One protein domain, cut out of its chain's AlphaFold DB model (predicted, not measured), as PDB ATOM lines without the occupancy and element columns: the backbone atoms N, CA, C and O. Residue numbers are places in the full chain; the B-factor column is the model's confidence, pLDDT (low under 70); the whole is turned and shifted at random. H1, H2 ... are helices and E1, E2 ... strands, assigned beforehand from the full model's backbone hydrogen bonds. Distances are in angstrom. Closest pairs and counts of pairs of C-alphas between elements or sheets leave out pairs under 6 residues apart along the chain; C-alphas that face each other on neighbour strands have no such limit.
ATOM      1  N   LYS A  18     172.591 171.377 112.417       92.12
ATOM      2  CA  LYS A  18     171.146 171.501 112.649       92.12
ATOM      3  C   LYS A  18     170.855 171.656 114.144       92.12
ATOM      4  O   LYS A  18     170.245 172.655 114.506       92.12
ATOM      5  N   GLY A  19     171.393 170.767 114.981       93.62
ATOM      6  CA  GLY A  19     171.229 170.827 116.436       93.62
ATOM      7  C   GLY A  19     171.730 172.136 117.049       93.62
ATOM      8  O   GLY A  19     171.008 172.758 117.816       93.62
ATOM      9  N   ARG A  20     172.905 172.632 116.638       95.06
ATOM     10  CA  ARG A  20     173.430 173.928 117.115       95.06
ATOM     11  C   ARG A  20     172.496 175.097 116.805       95.06
ATOM     12  O   ARG A  20     172.312 175.967 117.650       95.06
ATOM     13  N   ARG A  21     171.906 175.123 115.601       94.31
ATOM     14  CA  ARG A  21     170.939 176.164 115.212       94.31
ATOM     15  C   ARG A  21     169.665 176.082 116.045       94.31
ATOM     16  O   ARG A  21     169.187 177.119 116.474       94.31
ATOM     17  N   GLN A  22     169.154 174.877 116.288       94.06
ATOM     18  CA  GLN A  22     167.969 174.666 117.125       94.06
ATOM     19  C   GLN A  22     168.209 175.088 118.579       94.06
ATOM     20  O   GLN A  22     167.400 175.814 119.143       94.06
ATOM     21  N   ALA A  23     169.353 174.712 119.160       96.12
ATOM     22  CA  ALA A  23     169.729 175.137 120.506       96.12
ATOM     23  C   ALA A  23     169.880 176.665 120.600       96.12
ATOM     24  O   ALA A  23     169.354 177.286 121.512       96.12
ATOM     25  N   SER A  24     170.540 177.284 119.615       96.38
ATOM     26  CA  SER A  24     170.737 178.742 119.595       96.38
ATOM     27  C   SER A  24     169.440 179.521 119.368       96.38
ATOM     28  O   SER A  24     169.367 180.679 119.756       96.38
ATOM     29  N   ALA A  25     168.424 178.921 118.741       95.81
ATOM     30  CA  ALA A  25     167.145 179.585 118.501       95.81
ATOM     31  C   ALA A  25     166.363 179.858 119.796       95.81
ATOM     32  O   ALA A  25     165.505 180.732 119.816       95.81
ATOM     33  N   TRP A  26     166.687 179.152 120.881       96.69
ATOM     34  CA  TRP A  26     166.120 179.421 122.198       96.69
ATOM     35  C   TRP A  26     166.709 180.646 122.890       96.69
ATOM     36  O   TRP A  26     166.097 181.131 123.828       96.69
ATOM     37  N   ARG A  27     167.848 181.173 122.425       95.44
ATOM     38  CA  ARG A  27     168.581 182.276 123.067       95.44
ATOM     39  C   ARG A  27     167.691 183.449 123.491       95.44
ATOM     40  O   ARG A  27     167.852 183.952 124.588       95.44
ATOM     41  N   GLU A  28     166.780 183.878 122.620       93.88
ATOM     42  CA  GLU A  28     165.939 185.063 122.853       93.88
ATOM     43  C   GLU A  28     164.711 184.778 123.735       93.88
ATOM     44  O   GLU A  28     164.069 185.716 124.192       93.88
ATOM     45  N   HIS A  29     164.398 183.502 123.978       95.75
ATOM     46  CA  HIS A  29     163.168 183.060 124.643       95.75
ATOM     47  C   HIS A  29     163.420 182.255 125.922       95.75
ATOM     48  O   HIS A  29     162.514 182.079 126.728       95.75
ATOM     49  N   ILE A  30     164.630 181.727 126.128       97.56
ATOM     50  CA  ILE A  30     164.893 180.780 127.217       97.56
ATOM     51  C   ILE A  30     164.725 181.425 128.601       97.56
ATOM     52  O   ILE A  30     164.302 180.754 129.543       97.56
ATOM     53  N   GLY A  31     165.007 182.726 128.722       96.81
ATOM     54  CA  GLY A  31     164.814 183.487 129.955       96.81
ATOM     55  C   GLY A  31     163.346 183.614 130.370       96.81
ATOM     56  O   GLY A  31     163.064 183.774 131.556       96.81
ATOM     57  N   GLU A  32     162.396 183.467 129.437       97.06
ATOM     58  CA  GLU A  32     160.953 183.522 129.721       97.06
ATOM     59  C   GLU A  32     160.502 182.388 130.659       97.06
ATOM     60  O   GLU A  32     159.527 182.548 131.391       97.06
ATOM     61  N   PHE A  33     161.241 181.273 130.695       96.94
ATOM     62  CA  PHE A  33     160.962 180.143 131.584       96.94
ATOM     63  C   PHE A  33     161.458 180.355 133.022       96.94
ATOM     64  O   PHE A  33     161.147 179.541 133.883       96.94
ATOM     65  N   GLY A  34     162.239 181.404 133.303       97.44
ATOM     66  CA  GLY A  34     162.611 181.777 134.674       97.44
ATOM     67  C   GLY A  34     163.438 180.737 135.443       97.44
ATOM     68  O   GLY A  34     163.316 180.650 136.662       97.44
ATOM     69  N   ALA A  35     164.259 179.935 134.759       98.19
ATOM     70  CA  ALA A  35     165.083 178.920 135.412       98.19
ATOM     71  C   ALA A  35     166.098 179.540 136.391       98.19
ATOM     72  O   ALA A  35     166.870 180.425 136.026       98.19
ATOM     73  N   GLU A  36     166.133 179.022 137.618       98.62
ATOM     74  CA  GLU A  36     167.068 179.443 138.672       98.62
ATOM     75  C   GLU A  36     168.356 178.611 138.669       98.62
ATOM     76  O   GLU A  36     169.392 179.056 139.156       98.62
ATOM     77  N   VAL A  37     168.302 177.413 138.078       98.62
ATOM     78  CA  VAL A  37     169.449 176.542 137.809       98.62
ATOM     79  C   VAL A  37     169.176 175.682 136.575       98.62
ATOM     80  O   VAL A  37     168.033 175.290 136.313       98.62
ATOM     81  N   VAL A  38     170.230 175.352 135.827       98.75
ATOM     82  CA  VAL A  38     170.172 174.375 134.736       98.75
ATOM     83  C   VAL A  38     170.980 173.140 135.118       98.75
ATOM     84  O   VAL A  38     172.207 173.178 135.191       98.75
ATOM     85  N   LEU A  39     170.290 172.017 135.305       98.75
ATOM     86  CA  LEU A  39     170.914 170.709 135.449       98.75
ATOM     87  C   LEU A  39     171.162 170.114 134.065       98.75
ATOM     88  O   LEU A  39     170.249 169.971 133.248       98.75
ATOM     89  N   VAL A  40     172.404 169.749 133.782       98.62
ATOM     90  CA  VAL A  40     172.841 169.408 132.428       98.62
ATOM     91  C   VAL A  40     173.414 168.001 132.398       98.62
ATOM     92  O   VAL A  40     174.308 167.644 133.158       98.62
ATOM     93  N   SER A  41     172.917 167.175 131.486       98.00
ATOM     94  CA  SER A  41     173.485 165.851 131.243       98.00
ATOM     95  C   SER A  41     174.977 165.927 130.876       98.00
ATOM     96  O   SER A  41     175.352 166.793 130.085       98.00
ATOM     97  N   PRO A  42     175.838 164.998 131.340       96.75
ATOM     98  CA  PRO A  42     177.279 165.058 131.075       96.75
ATOM     99  C   PRO A  42     177.676 164.760 129.617       96.75
ATOM    100  O   PRO A  42     178.858 164.818 129.287       96.75
ATOM    101  N   LEU A  43     176.724 164.417 128.740       95.94
ATOM    102  CA  LEU A  43     176.992 164.136 127.326       95.94
ATOM    103  C   LEU A  43     177.179 165.438 126.538       95.94
ATOM    104  O   LEU A  43     176.376 166.366 126.666       95.94
ATOM    105  N   ARG A  44     178.193 165.494 125.662       95.94
ATOM    106  CA  ARG A  44     178.623 166.728 124.972       95.94
ATOM    107  C   ARG A  44     177.486 167.443 124.247       95.94
ATOM    108  O   ARG A  44     177.409 168.665 124.311       95.94
ATOM    109  N   ARG A  45     176.576 166.706 123.603       95.94
ATOM    110  CA  ARG A  45     175.396 167.281 122.929       95.94
ATOM    111  C   ARG A  45     174.460 168.054 123.865       95.94
ATOM    112  O   ARG A  45     173.914 169.076 123.459       95.94
ATOM    113  N   ALA A  46     174.277 167.589 125.098       97.81
ATOM    114  CA  ALA A  46     173.420 168.249 126.079       97.81
ATOM    115  C   ALA A  46     174.131 169.468 126.671       97.81
ATOM    116  O   ALA A  46     173.553 170.549 126.705       97.81
ATOM    117  N   VAL A  47     175.415 169.322 127.011       98.06
ATOM    118  CA  VAL A  47     176.276 170.435 127.444       98.06
ATOM    119  C   VAL A  47     176.277 171.567 126.422       98.06
ATOM    120  O   VAL A  47     176.050 172.723 126.763       98.06
ATOM    121  N   GLU A  48     176.475 171.229 125.153       97.94
ATOM    122  CA  GLU A  48     176.458 172.188 124.057       97.94
ATOM    123  C   GLU A  48     175.091 172.844 123.858       97.94
ATOM    124  O   GLU A  48     175.027 174.042 123.598       97.94
ATOM    125  N   THR A  49     174.004 172.083 124.021       98.25
ATOM    126  CA  THR A  49     172.640 172.625 123.952       98.25
ATOM    127  C   THR A  49     172.411 173.661 125.048       98.25
ATOM    128  O   THR A  49     171.989 174.771 124.738       98.25
ATOM    129  N   ALA A  50     172.749 173.330 126.298       98.50
ATOM    130  CA  ALA A  50     172.589 174.228 127.439       98.50
ATOM    131  C   ALA A  50     173.417 175.508 127.265       98.50
ATOM    132  O   ALA A  50     172.884 176.608 127.375       98.50
ATOM    133  N   CYS A  51     174.695 175.366 126.904       98.50
ATOM    134  CA  CYS A  51     175.599 176.492 126.680       98.50
ATOM    135  C   CYS A  51     175.088 177.456 125.594       98.50
ATOM    136  O   CYS A  51     175.218 178.665 125.738       98.50
ATOM    137  N   LEU A  52     174.521 176.933 124.499       98.00
ATOM    138  CA  LEU A  52     174.000 177.752 123.397       98.00
ATOM    139  C   LEU A  52     172.655 178.408 123.728       98.00
ATOM    140  O   LEU A  52     172.460 179.574 123.385       98.00
ATOM    141  N   ALA A  53     171.742 177.663 124.357       98.06
ATOM    142  CA  ALA A  53     170.417 178.162 124.711       98.06
ATOM    143  C   ALA A  53     170.519 179.254 125.783       98.06
ATOM    144  O   ALA A  53     170.006 180.344 125.579       98.06
ATOM    145  N   PHE A  54     171.268 179.008 126.861       98.25
ATOM    146  CA  PHE A  54     171.412 179.909 128.011       98.25
ATOM    147  C   PHE A  54     172.597 180.882 127.892       98.25
ATOM    148  O   PHE A  54     173.089 181.374 128.906       98.25
ATOM    149  N   GLN A  55     173.106 181.150 126.684       97.75
ATOM    150  CA  GLN A  55     174.338 181.937 126.517       97.75
ATOM    151  C   GLN A  55     174.240 183.386 127.025       97.75
ATOM    152  O   GLN A  55     175.267 183.964 127.367       97.75
ATOM    153  N   ASP A  56     173.029 183.952 127.054       97.44
ATOM    154  CA  ASP A  56     172.760 185.317 127.530       97.44
ATOM    155  C   ASP A  56     172.177 185.349 128.948       97.44
ATOM    156  O   ASP A  56     171.971 186.422 129.511       97.44
ATOM    157  N   GLU A  57     171.934 184.181 129.540       97.38
ATOM    158  CA  GLU A  57     171.347 184.061 130.869       97.38
ATOM    159  C   GLU A  57     172.440 183.958 131.934       97.38
ATOM    160  O   GLU A  57     173.438 183.270 131.743       97.38
ATOM    161  N   GLY A  58     172.241 184.584 133.095       96.50
ATOM    162  CA  GLY A  58     173.163 184.496 134.240       96.50
ATOM    163  C   GLY A  58     172.966 183.259 135.126       96.50
ATOM    164  O   GLY A  58     173.509 183.205 136.227       96.50
ATOM    165  N   VAL A  59     172.151 182.295 134.687       97.12
ATOM    166  CA  VAL A  59     171.752 181.122 135.477       97.12
ATOM    167  C   VAL A  59     172.903 180.109 135.624       97.12
ATOM    168  O   VAL A  59     173.589 179.841 134.630       97.12
ATOM    169  N   PRO A  60     173.130 179.514 136.812       98.31
ATOM    170  CA  PRO A  60     174.136 178.469 136.999       98.31
ATOM    171  C   PRO A  60     173.899 177.240 136.106       98.31
ATOM    172  O   PRO A  60     172.763 176.786 135.941       98.31
ATOM    173  N   LEU A  61     174.985 176.687 135.556       98.75
ATOM    174  CA  LEU A  61     174.981 175.465 134.749       98.75
ATOM    175  C   LEU A  61     175.711 174.352 135.511       98.75
ATOM    176  O   LEU A  61     176.933 174.369 135.619       98.75
ATOM    177  N   GLU A  62     174.986 173.350 136.002       98.56
ATOM    178  CA  GLU A  62     175.552 172.260 136.805       98.56
ATOM    179  C   GLU A  62     175.453 170.928 136.059       98.56
ATOM    180  O   GLU A  62     174.368 170.518 135.632       98.56
ATOM    181  N   LEU A  63     176.560 170.190 135.931       98.38
ATOM    182  CA  LEU A  63     176.479 168.837 135.389       98.38
ATOM    183  C   LEU A  63     175.778 167.888 136.366       98.38
ATOM    184  O   LEU A  63     176.165 167.727 137.520       98.38
ATOM    185  N   CYS A  64     174.771 167.187 135.856       97.06
ATOM    186  CA  CYS A  64     173.981 166.208 136.577       97.06
ATOM    187  C   CYS A  64     174.106 164.846 135.893       97.06
ATOM    188  O   CYS A  64     173.489 164.585 134.856       97.06
ATOM    189  N   ARG A  65     174.877 163.932 136.499       95.31
ATOM    190  CA  ARG A  65     175.036 162.553 135.998       95.31
ATOM    191  C   ARG A  65     173.697 161.862 135.752       95.31
ATOM    192  O   ARG A  65     173.559 161.145 134.767       95.31
ATOM    193  N   ALA A  66     172.734 162.075 136.644       95.75
ATOM    194  CA  ALA A  66     171.432 161.422 136.601       95.75
ATOM    195  C   ALA A  66     170.584 161.836 135.377       95.75
ATOM    196  O   ALA A  66     169.668 161.123 134.988       95.75
ATOM    197  N   ALA A  67     170.936 162.947 134.718       96.75
ATOM    198  CA  ALA A  67     170.338 163.389 133.459       96.75
ATOM    199  C   ALA A  67     170.969 162.745 132.205       96.75
ATOM    200  O   ALA A  67     170.674 163.152 131.078       96.75
ATOM    201  N   ARG A  68     171.882 161.773 132.351       95.12
ATOM    202  CA  ARG A  68     172.451 160.994 131.235       95.12
ATOM    203  C   ARG A  68     171.359 160.229 130.480       95.12
ATOM    204  O   ARG A  68     170.413 159.742 131.084       95.12
ATOM    205  N   GLU A  69     171.519 160.122 129.159       93.62
ATOM    206  CA  GLU A  69     170.632 159.311 128.315       93.62
ATOM    207  C   GLU A  69     170.572 157.858 128.801       93.62
ATOM    208  O   GLU A  69     171.506 157.363 129.438       93.62
ATOM    209  N   LYS A  70     169.479 157.177 128.464       91.31
ATOM    210  CA  LYS A  70     169.358 155.724 128.569       91.31
ATOM    211  C   LYS A  70     170.298 155.015 127.570       91.31
ATOM    212  O   LYS A  70     171.121 155.657 126.925       91.31
ATOM    213  N   TRP A  71     170.216 153.687 127.471       90.81
ATOM    214  CA  TRP A  71     171.012 152.875 126.527       90.81
ATOM    215  C   TRP A  71     172.515 153.105 126.675       90.81
ATOM    216  O   TRP A  71     173.200 153.588 125.770       90.81
ATOM    217  N   TRP A  72     173.029 152.833 127.874       89.44
ATOM    218  CA  TRP A  72     174.429 153.088 128.203       89.44
ATOM    219  C   TRP A  72     175.376 152.221 127.380       89.44
ATOM    220  O   TRP A  72     176.498 152.628 127.135       89.44
ATOM    221  N   GLU A  73     174.941 151.069 126.899       87.88
ATOM    222  CA  GLU A  73     175.675 150.210 125.976       87.88
ATOM    223  C   GLU A  73     176.033 150.887 124.642       87.88
ATOM    224  O   GLU A  73     176.998 150.480 123.998       87.88
ATOM    225  N   GLU A  74     175.316 151.940 124.236       87.25
ATOM    226  CA  GLU A  74     175.639 152.686 123.023       87.25
ATOM    227  C   GLU A  74     176.819 153.640 123.253       87.25
ATOM    228  O   GLU A  74     176.802 154.494 124.143       87.25
ATOM    229  N   GLU A  75     177.831 153.574 122.387       86.44
ATOM    230  CA  GLU A  75     179.029 154.425 122.467       86.44
ATOM    231  C   GLU A  75     178.699 155.931 122.431       86.44
ATOM    232  O   GLU A  75     179.367 156.748 123.067       86.44
ATOM    233  N   ALA A  76     177.627 156.324 121.738       86.69
ATOM    234  CA  ALA A  76     177.154 157.708 121.701       86.69
ATOM    235  C   ALA A  76     176.593 158.199 123.052       86.69
ATOM    236  O   ALA A  76     176.499 159.410 123.275       86.69
ATOM    237  N   ASN A  77     176.233 157.281 123.950       89.81
ATOM    238  CA  ASN A  77     175.713 157.571 125.283       89.81
ATOM    239  C   ASN A  77     176.776 157.395 126.366       89.81
ATOM    240  O   ASN A  77     176.453 157.534 127.544       89.81
ATOM    241  N   GLN A  78     178.029 157.112 126.003       89.94
ATOM    242  CA  GLN A  78     179.156 157.057 126.929       89.94
ATOM    243  C   GLN A  78     179.787 158.442 127.077       89.94
ATOM    244  O   GLN A  78     180.245 158.983 126.077       89.94
ATOM    245  N   PRO A  79     179.812 159.041 128.282       91.69
ATOM    246  CA  PRO A  79     180.419 160.350 128.469       91.69
ATOM    247  C   PRO A  79     181.931 160.294 128.245       91.69
ATOM    248  O   PRO A  79     182.602 159.321 128.597       91.69
ATOM    249  N   SER A  80     182.476 161.378 127.704       92.12
ATOM    250  CA  SER A  80     183.920 161.576 127.601       92.12
ATOM    251  C   SER A  80     184.583 161.669 128.981       92.12
ATOM    252  O   SER A  80     183.945 161.962 129.992       92.12
ATOM    253  N   SER A  81     185.908 161.501 129.030       93.38
ATOM    254  CA  SER A  81     186.666 161.756 130.260       93.38
ATOM    255  C   SER A  81     186.586 163.235 130.688       93.38
ATOM    256  O   SER A  81     186.439 164.113 129.825       93.38
ATOM    257  N   PRO A  82     186.777 163.558 131.986       95.31
ATOM    258  CA  PRO A  82     186.761 164.943 132.469       95.31
ATOM    259  C   PRO A  82     187.704 165.871 131.697       95.31
ATOM    260  O   PRO A  82     187.341 166.992 131.347       95.31
ATOM    261  N   ALA A  83     188.906 165.397 131.352       95.19
ATOM    262  CA  ALA A  83     189.876 166.179 130.588       95.19
ATOM    263  C   ALA A  83     189.373 166.534 129.176       95.19
ATOM    264  O   ALA A  83     189.567 167.661 128.710       95.19
ATOM    265  N   VAL A  84     188.708 165.592 128.501       94.44
ATOM    266  CA  VAL A  84     188.119 165.817 127.174       94.44
ATOM    267  C   VAL A  84     186.943 166.786 127.273       94.44
ATOM    268  O   VAL A  84     186.893 167.741 126.494       94.44
ATOM    269  N   LEU A  85     186.056 166.609 128.259       95.81
ATOM    270  CA  LEU A  85     184.920 167.508 128.460       95.81
ATOM    271  C   LEU A  85     185.380 168.935 128.785       95.81
ATOM    272  O   LEU A  85     184.937 169.878 128.139       95.81
ATOM    273  N   ARG A  86     186.363 169.117 129.675       96.94
ATOM    274  CA  ARG A  86     186.948 170.439 129.975       96.94
ATOM    275  C   ARG A  86     187.576 171.099 128.748       96.94
ATOM    276  O   ARG A  86     187.472 172.311 128.574       96.94
ATOM    277  N   LYS A  87     188.230 170.331 127.870       96.69
ATOM    278  CA  LYS A  87     188.762 170.856 126.598       96.69
ATOM    279  C   LYS A  87     187.641 171.278 125.646       96.69
ATOM    280  O   LYS A  87     187.820 172.237 124.899       96.69
ATOM    281  N   PHE A  88     186.526 170.555 125.648       96.31
ATOM    282  CA  PHE A  88     185.347 170.884 124.855       96.31
ATOM    283  C   PHE A  88     184.645 172.145 125.372       96.31
ATOM    284  O   PHE A  88     184.412 173.055 124.583       96.31
ATOM    285  N   LEU A  89     184.432 172.250 126.685       97.62
ATOM    286  CA  LEU A  89     183.829 173.404 127.359       97.62
ATOM    287  C   LEU A  89     184.519 174.728 126.998       97.62
ATOM    288  O   LEU A  89     183.851 175.708 126.701       97.62
ATOM    289  N   LYS A  90     185.853 174.747 126.887       97.75
ATOM    290  CA  LYS A  90     186.616 175.939 126.456       97.75
ATOM    291  C   LYS A  90     186.240 176.486 125.070       97.75
ATOM    292  O   LYS A  90     186.682 177.574 124.719       97.75
ATOM    293  N   LYS A  91     185.509 175.722 124.255       96.94
ATOM    294  CA  LYS A  91     185.066 176.112 122.908       96.94
ATOM    295  C   LYS A  91     183.617 176.601 122.872       96.94
ATOM    296  O   LYS A  91     183.173 177.038 121.814       96.94
ATOM    297  N   LEU A  92     182.880 176.454 123.969       97.25
ATOM    298  CA  LEU A  92     181.462 176.775 124.046       97.25
ATOM    299  C   LEU A  92     181.246 178.156 124.671       97.25
ATOM    300  O   LEU A  92     182.037 178.559 125.529       97.25
ATOM    301  N   PRO A  93     180.168 178.866 124.293       95.06
ATOM    302  CA  PRO A  93     179.715 180.009 125.078       95.06
ATOM    303  C   PRO A  93     179.430 179.548 126.510       95.06
ATOM    304  O   PRO A  93     178.874 178.472 126.702       95.06
ATOM    305  N   ARG A  94     179.872 180.324 127.505       96.12
ATOM    306  CA  ARG A  94     179.713 180.015 128.938       96.12
ATOM    307  C   ARG A  94     180.279 178.666 129.402       96.12
ATOM    308  O   ARG A  94     180.031 178.242 130.523       96.12
ATOM    309  N   GLY A  95     181.078 177.964 128.595       96.69
ATOM    310  CA  GLY A  95     181.570 176.640 128.990       96.69
ATOM    311  C   GLY A  95     182.509 176.668 130.207       96.69
ATOM    312  O   GLY A  95     182.672 175.659 130.886       96.69
ATOM    313  N   ASN A  96     183.112 177.818 130.517       96.62
ATOM    314  CA  ASN A  96     183.882 178.048 131.745       96.62
ATOM    315  C   ASN A  96     183.017 178.196 133.008       96.62
ATOM    316  O   ASN A  96     183.584 178.236 134.094       96.62
ATOM    317  N   GLU A  97     181.699 178.303 132.861       97.31
ATOM    318  CA  GLU A  97     180.716 178.439 133.944       97.31
ATOM    319  C   GLU A  97     179.993 177.115 134.238       97.31
ATOM    320  O   GLU A  97     179.099 177.072 135.072       97.31
ATOM    321  N   VAL A  98     180.347 176.036 133.529       97.88
ATOM    322  CA  VAL A  98     179.770 174.707 133.759       97.88
ATOM    323  C   VAL A  98     180.472 174.032 134.940       97.88
ATOM    324  O   VAL A  98     181.646 173.657 134.842       97.88
ATOM    325  N   ASP A  99     179.722 173.832 136.018       97.31
ATOM    326  CA  ASP A  99     180.186 173.283 137.291       97.31
ATOM    327  C   ASP A  99     179.956 171.763 137.421       97.31
ATOM    328  O   ASP A  99     179.365 171.105 136.558       97.31
ATOM    329  N   CYS A 100     180.459 171.185 138.518       96.75
ATOM    330  CA  CYS A 100     180.275 169.778 138.913       96.75
ATOM    331  C   CYS A 100     180.833 168.735 137.922       96.75
ATOM    332  O   CYS A 100     180.343 167.606 137.832       96.75
ATOM    333  N   VAL A 101     181.862 169.096 137.142       95.69
ATOM    334  CA  VAL A 101     182.444 168.218 136.109       95.69
ATOM    335  C   VAL A 101     183.035 166.934 136.674       95.69
ATOM    336  O   VAL A 101     182.809 165.863 136.102       95.69
ATOM    337  N   ASP A 102     183.794 167.017 137.763       94.06
ATOM    338  CA  ASP A 102     184.460 165.835 138.310       94.06
ATOM    339  C   ASP A 102     183.444 164.933 139.020       94.06
ATOM    340  O   ASP A 102     183.464 163.719 138.831       94.06
ATOM    341  N   GLU A 103     182.492 165.518 139.746       93.50
ATOM    342  CA  GLU A 103     181.407 164.830 140.447       93.50
ATOM    343  C   GLU A 103     180.485 164.092 139.469       93.50
ATOM    344  O   GLU A 103     180.185 162.911 139.659       93.50
ATOM    345  N   ALA A 104     180.072 164.746 138.378       93.81
ATOM    346  CA  ALA A 104     179.197 164.142 137.376       93.81
ATOM    347  C   ALA A 104     179.883 163.011 136.587       93.81
ATOM    348  O   ALA A 104     179.215 162.103 136.079       93.81
ATOM    349  N   LEU A 105     181.212 163.025 136.480       93.00
ATOM    350  CA  LEU A 105     181.989 162.034 135.727       93.00
ATOM    351  C   LEU A 105     182.716 161.006 136.610       93.00
ATOM    352  O   LEU A 105     183.221 160.017 136.077       93.00
ATOM    353  N   ALA A 106     182.694 161.158 137.935       90.00
ATOM    354  CA  ALA A 106     183.289 160.216 138.879       90.00
ATOM    355  C   ALA A 106     182.726 158.793 138.695       90.00
ATOM    356  O   ALA A 106     181.525 158.635 138.499       90.00
ATOM    357  N   PRO A 107     183.529 157.722 138.755       82.12
ATOM    358  CA  PRO A 107     183.002 156.356 138.722       82.12
ATOM    359  C   PRO A 107     181.955 156.147 139.831       82.12
ATOM    360  O   PRO A 107     182.229 156.431 140.993       82.12
ATOM    361  N   THR A 108     180.753 155.664 139.491       76.94
ATOM    362  CA  THR A 108     179.694 155.381 140.479       76.94
ATOM    363  C   THR A 108     179.171 153.965 140.293       76.94
ATOM    364  O   THR A 108     179.258 153.399 139.205       76.94
ATOM    365  N   ALA A 109     178.589 153.422 141.360       62.25
ATOM    366  CA  ALA A 109     177.928 152.123 141.361       62.25
ATOM    367  C   ALA A 109     176.465 152.183 140.884       62.25
ATOM    368  O   ALA A 109     175.717 151.256 141.170       62.25
ATOM    369  N   THR A 110     176.027 153.264 140.218       67.94
ATOM    370  CA  THR A 110     174.664 153.319 139.668       67.94
ATOM    371  C   THR A 110     174.538 152.183 138.652       67.94
ATOM    372  O   THR A 110     175.253 152.211 137.650       67.94
ATOM    373  N   PRO A 111     173.719 151.157 138.927       68.06
ATOM    374  CA  PRO A 111     173.868 149.876 138.247       68.06
ATOM    375  C   PRO A 111     173.250 149.882 136.846       68.06
ATOM    376  O   PRO A 111     173.696 149.113 136.000       68.06
ATOM    377  N   ASP A 112     172.268 150.753 136.590       87.69
ATOM    378  CA  ASP A 112     171.576 150.855 135.305       87.69
ATOM    379  C   ASP A 112     170.978 152.258 135.046       87.69
ATOM    380  O   ASP A 112     170.978 153.148 135.909       87.69
ATOM    381  N   ALA A 113     170.497 152.458 133.816       90.12
ATOM    382  CA  ALA A 113     169.947 153.723 133.342       90.12
ATOM    383  C   ALA A 113     168.619 154.090 134.022       90.12
ATOM    384  O   ALA A 113     168.382 155.261 134.315       90.12
ATOM    385  N   GLU A 114     167.755 153.118 134.301       92.00
ATOM    386  CA  GLU A 114     166.468 153.305 134.972       92.00
ATOM    387  C   GLU A 114     166.653 153.857 136.388       92.00
ATOM    388  O   GLU A 114     166.020 154.846 136.764       92.00
ATOM    389  N   GLN A 115     167.578 153.282 137.153       92.31
ATOM    390  CA  GLN A 115     167.940 153.772 138.480       92.31
ATOM    391  C   GLN A 115     168.597 155.150 138.422       92.31
ATOM    392  O   GLN A 115     168.461 155.934 139.361       92.31
ATOM    393  N   SER A 116     169.278 155.481 137.323       93.81
ATOM    394  CA  SER A 116     169.804 156.828 137.101       93.81
ATOM    395  C   SER A 116     168.685 157.858 136.927       93.81
ATOM    396  O   SER A 116     168.753 158.924 137.533       93.81
ATOM    397  N   VAL A 117     167.617 157.523 136.196       95.31
ATOM    398  CA  VAL A 117     166.447 158.408 136.062       95.31
ATOM    399  C   VAL A 117     165.690 158.541 137.387       95.31
ATOM    400  O   VAL A 117     165.247 159.634 137.740       95.31
ATOM    401  N   GLU A 118     165.587 157.472 138.174       95.06
ATOM    402  CA  GLU A 118     164.995 157.552 139.515       95.06
ATOM    403  C   GLU A 118     165.850 158.400 140.473       95.06
ATOM    404  O   GLU A 118     165.329 159.182 141.269       95.06
ATOM    405  N   LEU A 119     167.178 158.328 140.357       95.38
ATOM    406  CA  LEU A 119     168.068 159.245 141.065       95.38
ATOM    407  C   LEU A 119     167.837 160.698 140.626       95.38
ATOM    408  O   LEU A 119     167.819 161.577 141.484       95.38
ATOM    409  N   LEU A 120     167.618 160.959 139.333       96.69
ATOM    410  CA  LEU A 120     167.303 162.303 138.840       96.69
ATOM    411  C   LEU A 120     166.015 162.830 139.473       96.69
ATOM    412  O   LEU A 120     165.995 163.966 139.937       96.69
ATOM    413  N   ARG A 121     164.968 162.001 139.557       97.12
ATOM    414  CA  ARG A 121     163.713 162.361 140.233       97.12
ATOM    415  C   ARG A 121     163.966 162.799 141.675       97.12
ATOM    416  O   ARG A 121     163.493 163.852 142.089       97.12
ATOM    417  N   ARG A 122     164.761 162.030 142.422       96.69
ATOM    418  CA  ARG A 122     165.123 162.358 143.812       96.69
ATOM    419  C   ARG A 122     165.943 163.636 143.920       96.69
ATOM    420  O   ARG A 122     165.697 164.420 144.828       96.69
ATOM    421  N   VAL A 123     166.893 163.845 143.006       96.75
ATOM    422  CA  VAL A 123     167.667 165.091 142.931       96.75
ATOM    423  C   VAL A 123     166.721 166.271 142.743       96.75
ATOM    424  O   VAL A 123     166.796 167.207 143.525       96.75
ATOM    425  N   LEU A 124     165.802 166.201 141.777       97.75
ATOM    426  CA  LEU A 124     164.860 167.282 141.479       97.75
ATOM    427  C   LEU A 124     163.914 167.583 142.647       97.75
ATOM    428  O   LEU A 124     163.714 168.747 142.967       97.75
ATOM    429  N   VAL A 125     163.391 166.561 143.331       97.81
ATOM    430  CA  VAL A 125     162.548 166.746 144.531       97.81
ATOM    431  C   VAL A 125     163.323 167.371 145.697       97.81
ATOM    432  O   VAL A 125     162.740 168.075 146.514       97.81
ATOM    433  N   ALA A 126     164.626 167.105 145.801       97.56
ATOM    434  CA  ALA A 126     165.466 167.615 146.883       97.56
ATOM    435  C   ALA A 126     166.000 169.039 146.643       97.56
ATOM    436  O   ALA A 126     166.590 169.621 147.557       97.56
ATOM    437  N   ARG A 127     165.846 169.585 145.431       97.19
ATOM    438  CA  ARG A 127     166.250 170.956 145.100       97.19
ATOM    439  C   ARG A 127     165.318 171.975 145.758       97.19
ATOM    440  O   ARG A 127     164.162 171.686 146.057       97.19
ATOM    441  N   THR A 128     165.850 173.166 146.013       97.12
ATOM    442  CA  THR A 128     165.124 174.258 146.689       97.12
ATOM    443  C   THR A 128     164.665 175.350 145.731       97.12
ATOM    444  O   THR A 128     163.861 176.191 146.122       97.12
ATOM    445  N   GLU A 129     165.194 175.358 144.508       98.12
ATOM    446  CA  GLU A 129     164.799 176.257 143.430       98.12
ATOM    447  C   GLU A 129     163.331 176.043 143.048       98.12
ATOM    448  O   GLU A 129     162.854 174.909 142.977       98.12
ATOM    449  N   GLY A 130     162.619 177.134 142.770       96.88
ATOM    450  CA  GLY A 130     161.233 177.093 142.314       96.88
ATOM    451  C   GLY A 130     161.108 176.648 140.859       96.88
ATOM    452  O   GLY A 130     160.138 175.981 140.508       96.88
ATOM    453  N   THR A 131     162.079 176.989 140.005       98.31
ATOM    454  CA  THR A 131     162.131 176.525 138.608       98.31
ATOM    455  C   THR A 131     163.511 176.004 138.220       98.31
ATOM    456  O   THR A 131     164.519 176.705 138.301       98.31
ATOM    457  N   ILE A 132     163.542 174.756 137.747       98.69
ATOM    458  CA  ILE A 132     164.758 174.031 137.367       98.69
ATOM    459  C   ILE A 132     164.651 173.641 135.899       98.69
ATOM    460  O   ILE A 132     163.746 172.900 135.512       98.69
ATOM    461  N   ALA A 133     165.612 174.068 135.085       98.69
ATOM    462  CA  ALA A 133     165.749 173.553 133.732       98.69
ATOM    463  C   ALA A 133     166.597 172.275 133.742       98.69
ATOM    464  O   ALA A 133     167.640 172.213 134.392       98.69
ATOM    465  N   VAL A 134     166.188 171.256 132.983       98.62
ATOM    466  CA  VAL A 134     166.963 170.016 132.829       98.62
ATOM    467  C   VAL A 134     167.287 169.788 131.359       98.62
ATOM    468  O   VAL A 134     166.435 169.370 130.576       98.62
ATOM    469  N   THR A 135     168.543 170.012 130.970       98.56
ATOM    470  CA  THR A 135     169.001 169.718 129.605       98.56
ATOM    471  C   THR A 135     169.423 168.253 129.515       98.56
ATOM    472  O   THR A 135     170.536 167.878 129.899       98.56
ATOM    473  N   CYS A 136     168.514 167.413 129.023       97.88
ATOM    474  CA  CYS A 136     168.685 165.963 128.949       97.88
ATOM    475  C   CYS A 136     168.305 165.408 127.567       97.88
ATOM    476  O   CYS A 136     168.535 166.056 126.545       97.88
ATOM    477  N   HIS A 137     167.807 164.173 127.524       97.00
ATOM    478  CA  HIS A 137     167.609 163.420 126.292       97.00
ATOM    479  C   HIS A 137     166.231 162.767 126.249       97.00
ATOM    480  O   HIS A 137     165.542 162.676 127.267       97.00
ATOM    481  N   TRP A 138     165.841 162.289 125.069       95.88
ATOM    482  CA  TRP A 138     164.505 161.746 124.838       95.88
ATOM    483  C   TRP A 138     164.166 160.592 125.787       95.88
ATOM    484  O   TRP A 138     163.068 160.582 126.345       95.88
ATOM    485  N   GLY A 139     165.092 159.655 126.026       95.62
ATOM    486  CA  GLY A 139     164.830 158.507 126.898       95.62
ATOM    487  C   GLY A 139     164.548 158.907 128.347       95.62
ATOM    488  O   GLY A 139     163.686 158.308 128.993       95.62
ATOM    489  N   VAL A 140     165.218 159.950 128.842       96.88
ATOM    490  CA  VAL A 140     164.989 160.518 130.182       96.88
ATOM    491  C   VAL A 140     163.632 161.217 130.249       96.88
ATOM    492  O   VAL A 140     162.838 160.919 131.142       96.88
ATOM    493  N   ILE A 141     163.332 162.090 129.278       97.38
ATOM    494  CA  ILE A 141     162.054 162.814 129.201       97.38
ATOM    495  C   ILE A 141     160.895 161.821 129.158       97.38
ATOM    496  O   ILE A 141     160.003 161.872 129.999       97.38
ATOM    497  N   ASN A 142     160.937 160.864 128.229       96.81
ATOM    498  CA  ASN A 142     159.884 159.869 128.078       96.81
ATOM    499  C   ASN A 142     159.702 159.026 129.345       96.81
ATOM    500  O   ASN A 142     158.573 158.730 129.736       96.81
ATOM    501  N   HIS A 143     160.788 158.671 130.033       95.75
ATOM    502  CA  HIS A 143     160.685 157.922 131.280       95.75
ATOM    503  C   HIS A 143     159.966 158.726 132.374       95.75
ATOM    504  O   HIS A 143     159.073 158.174 133.028       95.75
ATOM    505  N   LEU A 144     160.330 160.002 132.553       95.94
ATOM    506  CA  LEU A 144     159.785 160.873 133.597       95.94
ATOM    507  C   LEU A 144     158.346 161.317 133.319       95.94
ATOM    508  O   LEU A 144     157.537 161.304 134.241       95.94
ATOM    509  N   THR A 145     158.034 161.684 132.075       96.69
ATOM    510  CA  THR A 145     156.791 162.394 131.721       96.69
ATOM    511  C   THR A 145     155.853 161.602 130.812       96.69
ATOM    512  O   THR A 145     154.726 162.023 130.582       96.69
ATOM    513  N   LYS A 146     156.306 160.466 130.264       96.94
ATOM    514  CA  LYS A 146     155.601 159.660 129.240       96.94
ATOM    515  C   LYS A 146     155.358 160.381 127.911       96.94
ATOM    516  O   LYS A 146     154.663 159.848 127.049       96.94
ATOM    517  N   MET A 147     155.982 161.539 127.702       96.62
ATOM    518  CA  MET A 147     155.844 162.319 126.474       96.62
ATOM    519  C   MET A 147     156.920 161.998 125.438       96.62
ATOM    520  O   MET A 147     157.981 161.451 125.747       96.62
ATOM    521  N   ASN A 148     156.643 162.374 124.189       94.31
ATOM    522  CA  ASN A 148     157.594 162.322 123.084       94.31
ATOM    523  C   ASN A 148     158.045 163.739 122.721       94.31
ATOM    524  O   ASN A 148     157.323 164.474 122.051       94.31
ATOM    525  N   ALA A 149     159.250 164.103 123.153       92.44
ATOM    526  CA  ALA A 149     159.892 165.357 122.775       92.44
ATOM    527  C   ALA A 149     160.676 165.198 121.465       92.44
ATOM    528  O   ALA A 149     161.373 164.198 121.274       92.44
ATOM    529  N   ASN A 150     160.604 166.186 120.575       93.81
ATOM    530  CA  ASN A 150     161.548 166.297 119.468       93.81
ATOM    531  C   ASN A 150     162.854 166.942 119.947       93.81
ATOM    532  O   ASN A 150     162.990 167.406 121.080       93.81
ATOM    533  N   ASN A 151     163.852 166.976 119.064       92.44
ATOM    534  CA  ASN A 151     165.116 167.611 119.401       92.44
ATOM    535  C   ASN A 151     164.935 169.114 119.656       92.44
ATOM    536  O   ASN A 151     164.438 169.824 118.782       92.44
ATOM    537  N   CYS A 152     165.465 169.583 120.790       94.81
ATOM    538  CA  CYS A 152     165.347 170.971 121.248       94.81
ATOM    539  C   CYS A 152     163.900 171.418 121.517       94.81
ATOM    540  O   CYS A 152     163.648 172.619 121.512       94.81
ATOM    541  N   ASP A 153     162.971 170.493 121.760       96.19
ATOM    542  CA  ASP A 153     161.701 170.848 122.395       96.19
ATOM    543  C   ASP A 153     161.929 171.128 123.888       96.19
ATOM    544  O   ASP A 153     162.809 170.529 124.515       96.19
ATOM    545  N   ILE A 154     161.109 172.007 124.458       97.44
ATOM    546  CA  ILE A 154     161.014 172.250 125.901       97.44
ATOM    547  C   ILE A 154     159.676 171.700 126.383       97.44
ATOM    548  O   ILE A 154     158.648 171.926 125.750       97.44
ATOM    549  N   LEU A 155     159.684 170.970 127.495       97.88
ATOM    550  CA  LEU A 155     158.469 170.569 128.197       97.88
ATOM    551  C   LEU A 155     158.434 171.313 129.525       97.88
ATOM    552  O   LEU A 155     159.372 171.185 130.313       97.88
ATOM    553  N   GLU A 156     157.359 172.057 129.774       98.19
ATOM    554  CA  GLU A 156     157.100 172.603 131.102       98.19
ATOM    555  C   GLU A 156     156.296 171.586 131.898       98.19
ATOM    556  O   GLU A 156     155.269 171.076 131.439       98.19
ATOM    557  N   CYS A 157     156.766 171.297 133.106       98.19
ATOM    558  CA  CYS A 157     156.150 170.313 133.972       98.19
ATOM    559  C   CYS A 157     155.980 170.880 135.378       98.19
ATOM    560  O   CYS A 157     156.895 171.508 135.907       98.19
ATOM    561  N   ALA A 158     154.857 170.568 136.018       98.00
ATOM    562  CA  ALA A 158     154.751 170.638 137.465       98.00
ATOM    563  C   ALA A 158     155.361 169.366 138.073       98.00
ATOM    564  O   ALA A 158     155.051 168.254 137.643       98.00
ATOM    565  N   LEU A 159     156.229 169.534 139.073       97.69
ATOM    566  CA  LEU A 159     156.799 168.440 139.857       97.69
ATOM    567  C   LEU A 159     156.113 168.386 141.223       97.69
ATOM    568  O   LEU A 159     156.141 169.358 141.979       97.69
ATOM    569  N   SER A 160     155.505 167.252 141.557       96.75
ATOM    570  CA  SER A 160     154.906 167.055 142.874       96.75
ATOM    571  C   SER A 160     155.970 166.727 143.938       96.75
ATOM    572  O   SER A 160     157.034 166.195 143.610       96.75
ATOM    573  N   PRO A 161     155.676 166.916 145.240       94.25
ATOM    574  CA  PRO A 161     156.567 166.479 146.320       94.25
ATOM    575  C   PRO A 161     156.822 164.964 146.358       94.25
ATOM    576  O   PRO A 161     157.811 164.521 146.935       94.25
ATOM    577  N   SER A 162     155.941 164.152 145.759       94.38
ATOM    578  CA  SER A 162     156.158 162.707 145.606       94.38
ATOM    579  C   SER A 162     157.063 162.365 144.419       94.38
ATOM    580  O   SER A 162     157.369 161.196 144.203       94.38
ATOM    581  N   GLY A 163     157.485 163.372 143.653       94.06
ATOM    582  CA  GLY A 163     158.332 163.238 142.481       94.06
ATOM    583  C   GLY A 163     157.580 162.977 141.185       94.06
ATOM    584  O   GLY A 163     158.236 162.682 140.197       94.06
ATOM    585  N   GLU A 164     156.253 163.069 141.145       95.75
ATOM    586  CA  GLU A 164     155.479 162.855 139.914       95.75
ATOM    587  C   GLU A 164     155.491 164.102 139.027       95.75
ATOM    588  O   GLU A 164     155.440 165.222 139.534       95.75
ATOM    589  N   PHE A 165     155.545 163.904 137.707       96.69
ATOM    590  CA  PHE A 165     155.530 164.994 136.728       96.69
ATOM    591  C   PHE A 165     154.161 165.100 136.064       96.69
ATOM    592  O   PHE A 165     153.664 164.126 135.497       96.69
ATOM    593  N   GLU A 166     153.604 166.303 136.061       97.62
ATOM    594  CA  GLU A 166     152.460 166.682 135.236       97.62
ATOM    595  C   GLU A 166     152.944 167.629 134.139       97.62
ATOM    596  O   GLU A 166     153.511 168.679 134.429       97.62
ATOM    597  N   VAL A 167     152.747 167.257 132.875       97.62
ATOM    598  CA  VAL A 167     153.161 168.082 131.732       97.62
ATOM    599  C   VAL A 167     152.112 169.156 131.491       97.62
ATOM    600  O   VAL A 167     150.961 168.841 131.195       97.62
ATOM    601  N   LEU A 168     152.524 170.415 131.594       97.81
ATOM    602  CA  LEU A 168     151.660 171.581 131.431       97.81
ATOM    603  C   LEU A 168     151.640 172.052 129.976       97.81
ATOM    604  O   LEU A 168     150.591 172.417 129.446       97.81
ATOM    605  N   SER A 169     152.799 172.029 129.319       97.44
ATOM    606  CA  SER A 169     152.965 172.500 127.945       97.44
ATOM    607  C   SER A 169     154.178 171.843 127.271       97.44
ATOM    608  O   SER A 169     155.086 171.318 127.922       97.44
ATOM    609  N   GLN A 170     154.191 171.869 125.938       96.69
ATOM    610  CA  GLN A 170     155.340 171.495 125.118       96.69
ATOM    611  C   GLN A 170     155.570 172.583 124.074       96.69
ATOM    612  O   GLN A 170     154.652 172.950 123.337       96.69
ATOM    613  N   HIS A 171     156.809 173.050 123.983       95.81
ATOM    614  CA  HIS A 171     157.228 174.099 123.070       95.81
ATOM    615  C   HIS A 171     158.239 173.563 122.078       95.81
ATOM    616  O   HIS A 171     159.283 173.024 122.453       95.81
ATOM    617  N   SER A 172     157.943 173.743 120.800       93.75
ATOM    618  CA  SER A 172     158.878 173.416 119.730       93.75
ATOM    619  C   SER A 172     159.963 174.483 119.619       93.75
ATOM    620  O   SER A 172     159.690 175.666 119.808       93.75
TER     621      SER A 172
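What this domain is: This is residues 18 to 172 of the 186 residues of a protein of Spumella elongata (UniProt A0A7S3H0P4). A small wall of three parallel strands, in the order E2, E1, E3, lies near the middle, with H3 laid over one face and H1 packed on H3. At one end, beyond E3, stands the hairpin of E4 and E5; H4 and H5 make the opposite end, beyond E2, while H6 and H7 meet near the hairpin. The printed part has 155 residues, with seven named helices and five named strands in the order H1, H2, E1, H3, E2, H4, H5, H6, E3, H7, E4, E5, and its class is mixed, helices and strands. It is compact, with a radius of gyration of the C-alphas of 14.5 A and a rounded outline of 39 by 37 by 30 A.

Where its parts are: H1, residues 18 to 25, begins with C-alpha 18 at (171.146, 171.501, 112.649). H2 is residues 30 to 33 and E1 residues 37 to 40. H3, residues 44 to 53, is 14.1 A long; E2 is residues 61 to 63. H4 is residues 82 to 89 and H5 residues 101 to 105. H6, residues 113 to 126, is 19.9 A long from C-alpha 113 at (169.947, 153.723, 133.342). E3 is residues 132 to 135 and H7 residues 138 to 145. E4, residues 154 to 159, is 15.1 A long; E5, residues 165 to 171, is 16.5 A long and ends with C-alpha 171 at (157.228, 174.099, 123.070).

How they stand to each other: E1 is the inner strand, parallel to E3, with N 39 and O 133 within hydrogen-bond range at 2.8 A, and to E2, with N 62 and O 38 at 2.9 A. H3 is on one face of this sheet, two layers in all, at a height over the sheet of 8.7 A; the closest C-alphas of H3 and E1, Val 47 and Val 40, are 6.1 A apart. E1, H3 and E2 form a strand-helix-strand unit, parallel neighbour strands joined through a helix, with a right-handed crossover. H1 touches H3 at a shallow tilt of 31 degrees, the closest C-alphas being Ser 24 and Leu 52, 5.1 A. H2 and H3 are close but not clearly touching, at C-alphas 30 and 53, 6.6 A. H5 only grazes the sheet and touches H4, at C-alphas 102 and 82, 6.3 A. H6, which also only grazes it, touches H7 with residues 117 to 121 alone, at a steep tilt of 52 degrees; C-alphas 117 and 140 are the closest, 6.4 A. E3 and E4 are near each other. E4 and E5 form an antiparallel hairpin, with N 156 and O 169 at 3.0 A. In H1, H3, H4, H5, H6 and H7 every O i to N i+4 pair is within hydrogen-bond range; H2 is too short for one.

The domain as a whole: The C-alphas farthest apart, Glu 28 and Ala 109, are 39.6 A apart. The printed part has no cut. The links E2 to H4 and H4 to H5 are long. Residues 109 to 111 are under 70 in pLDDT.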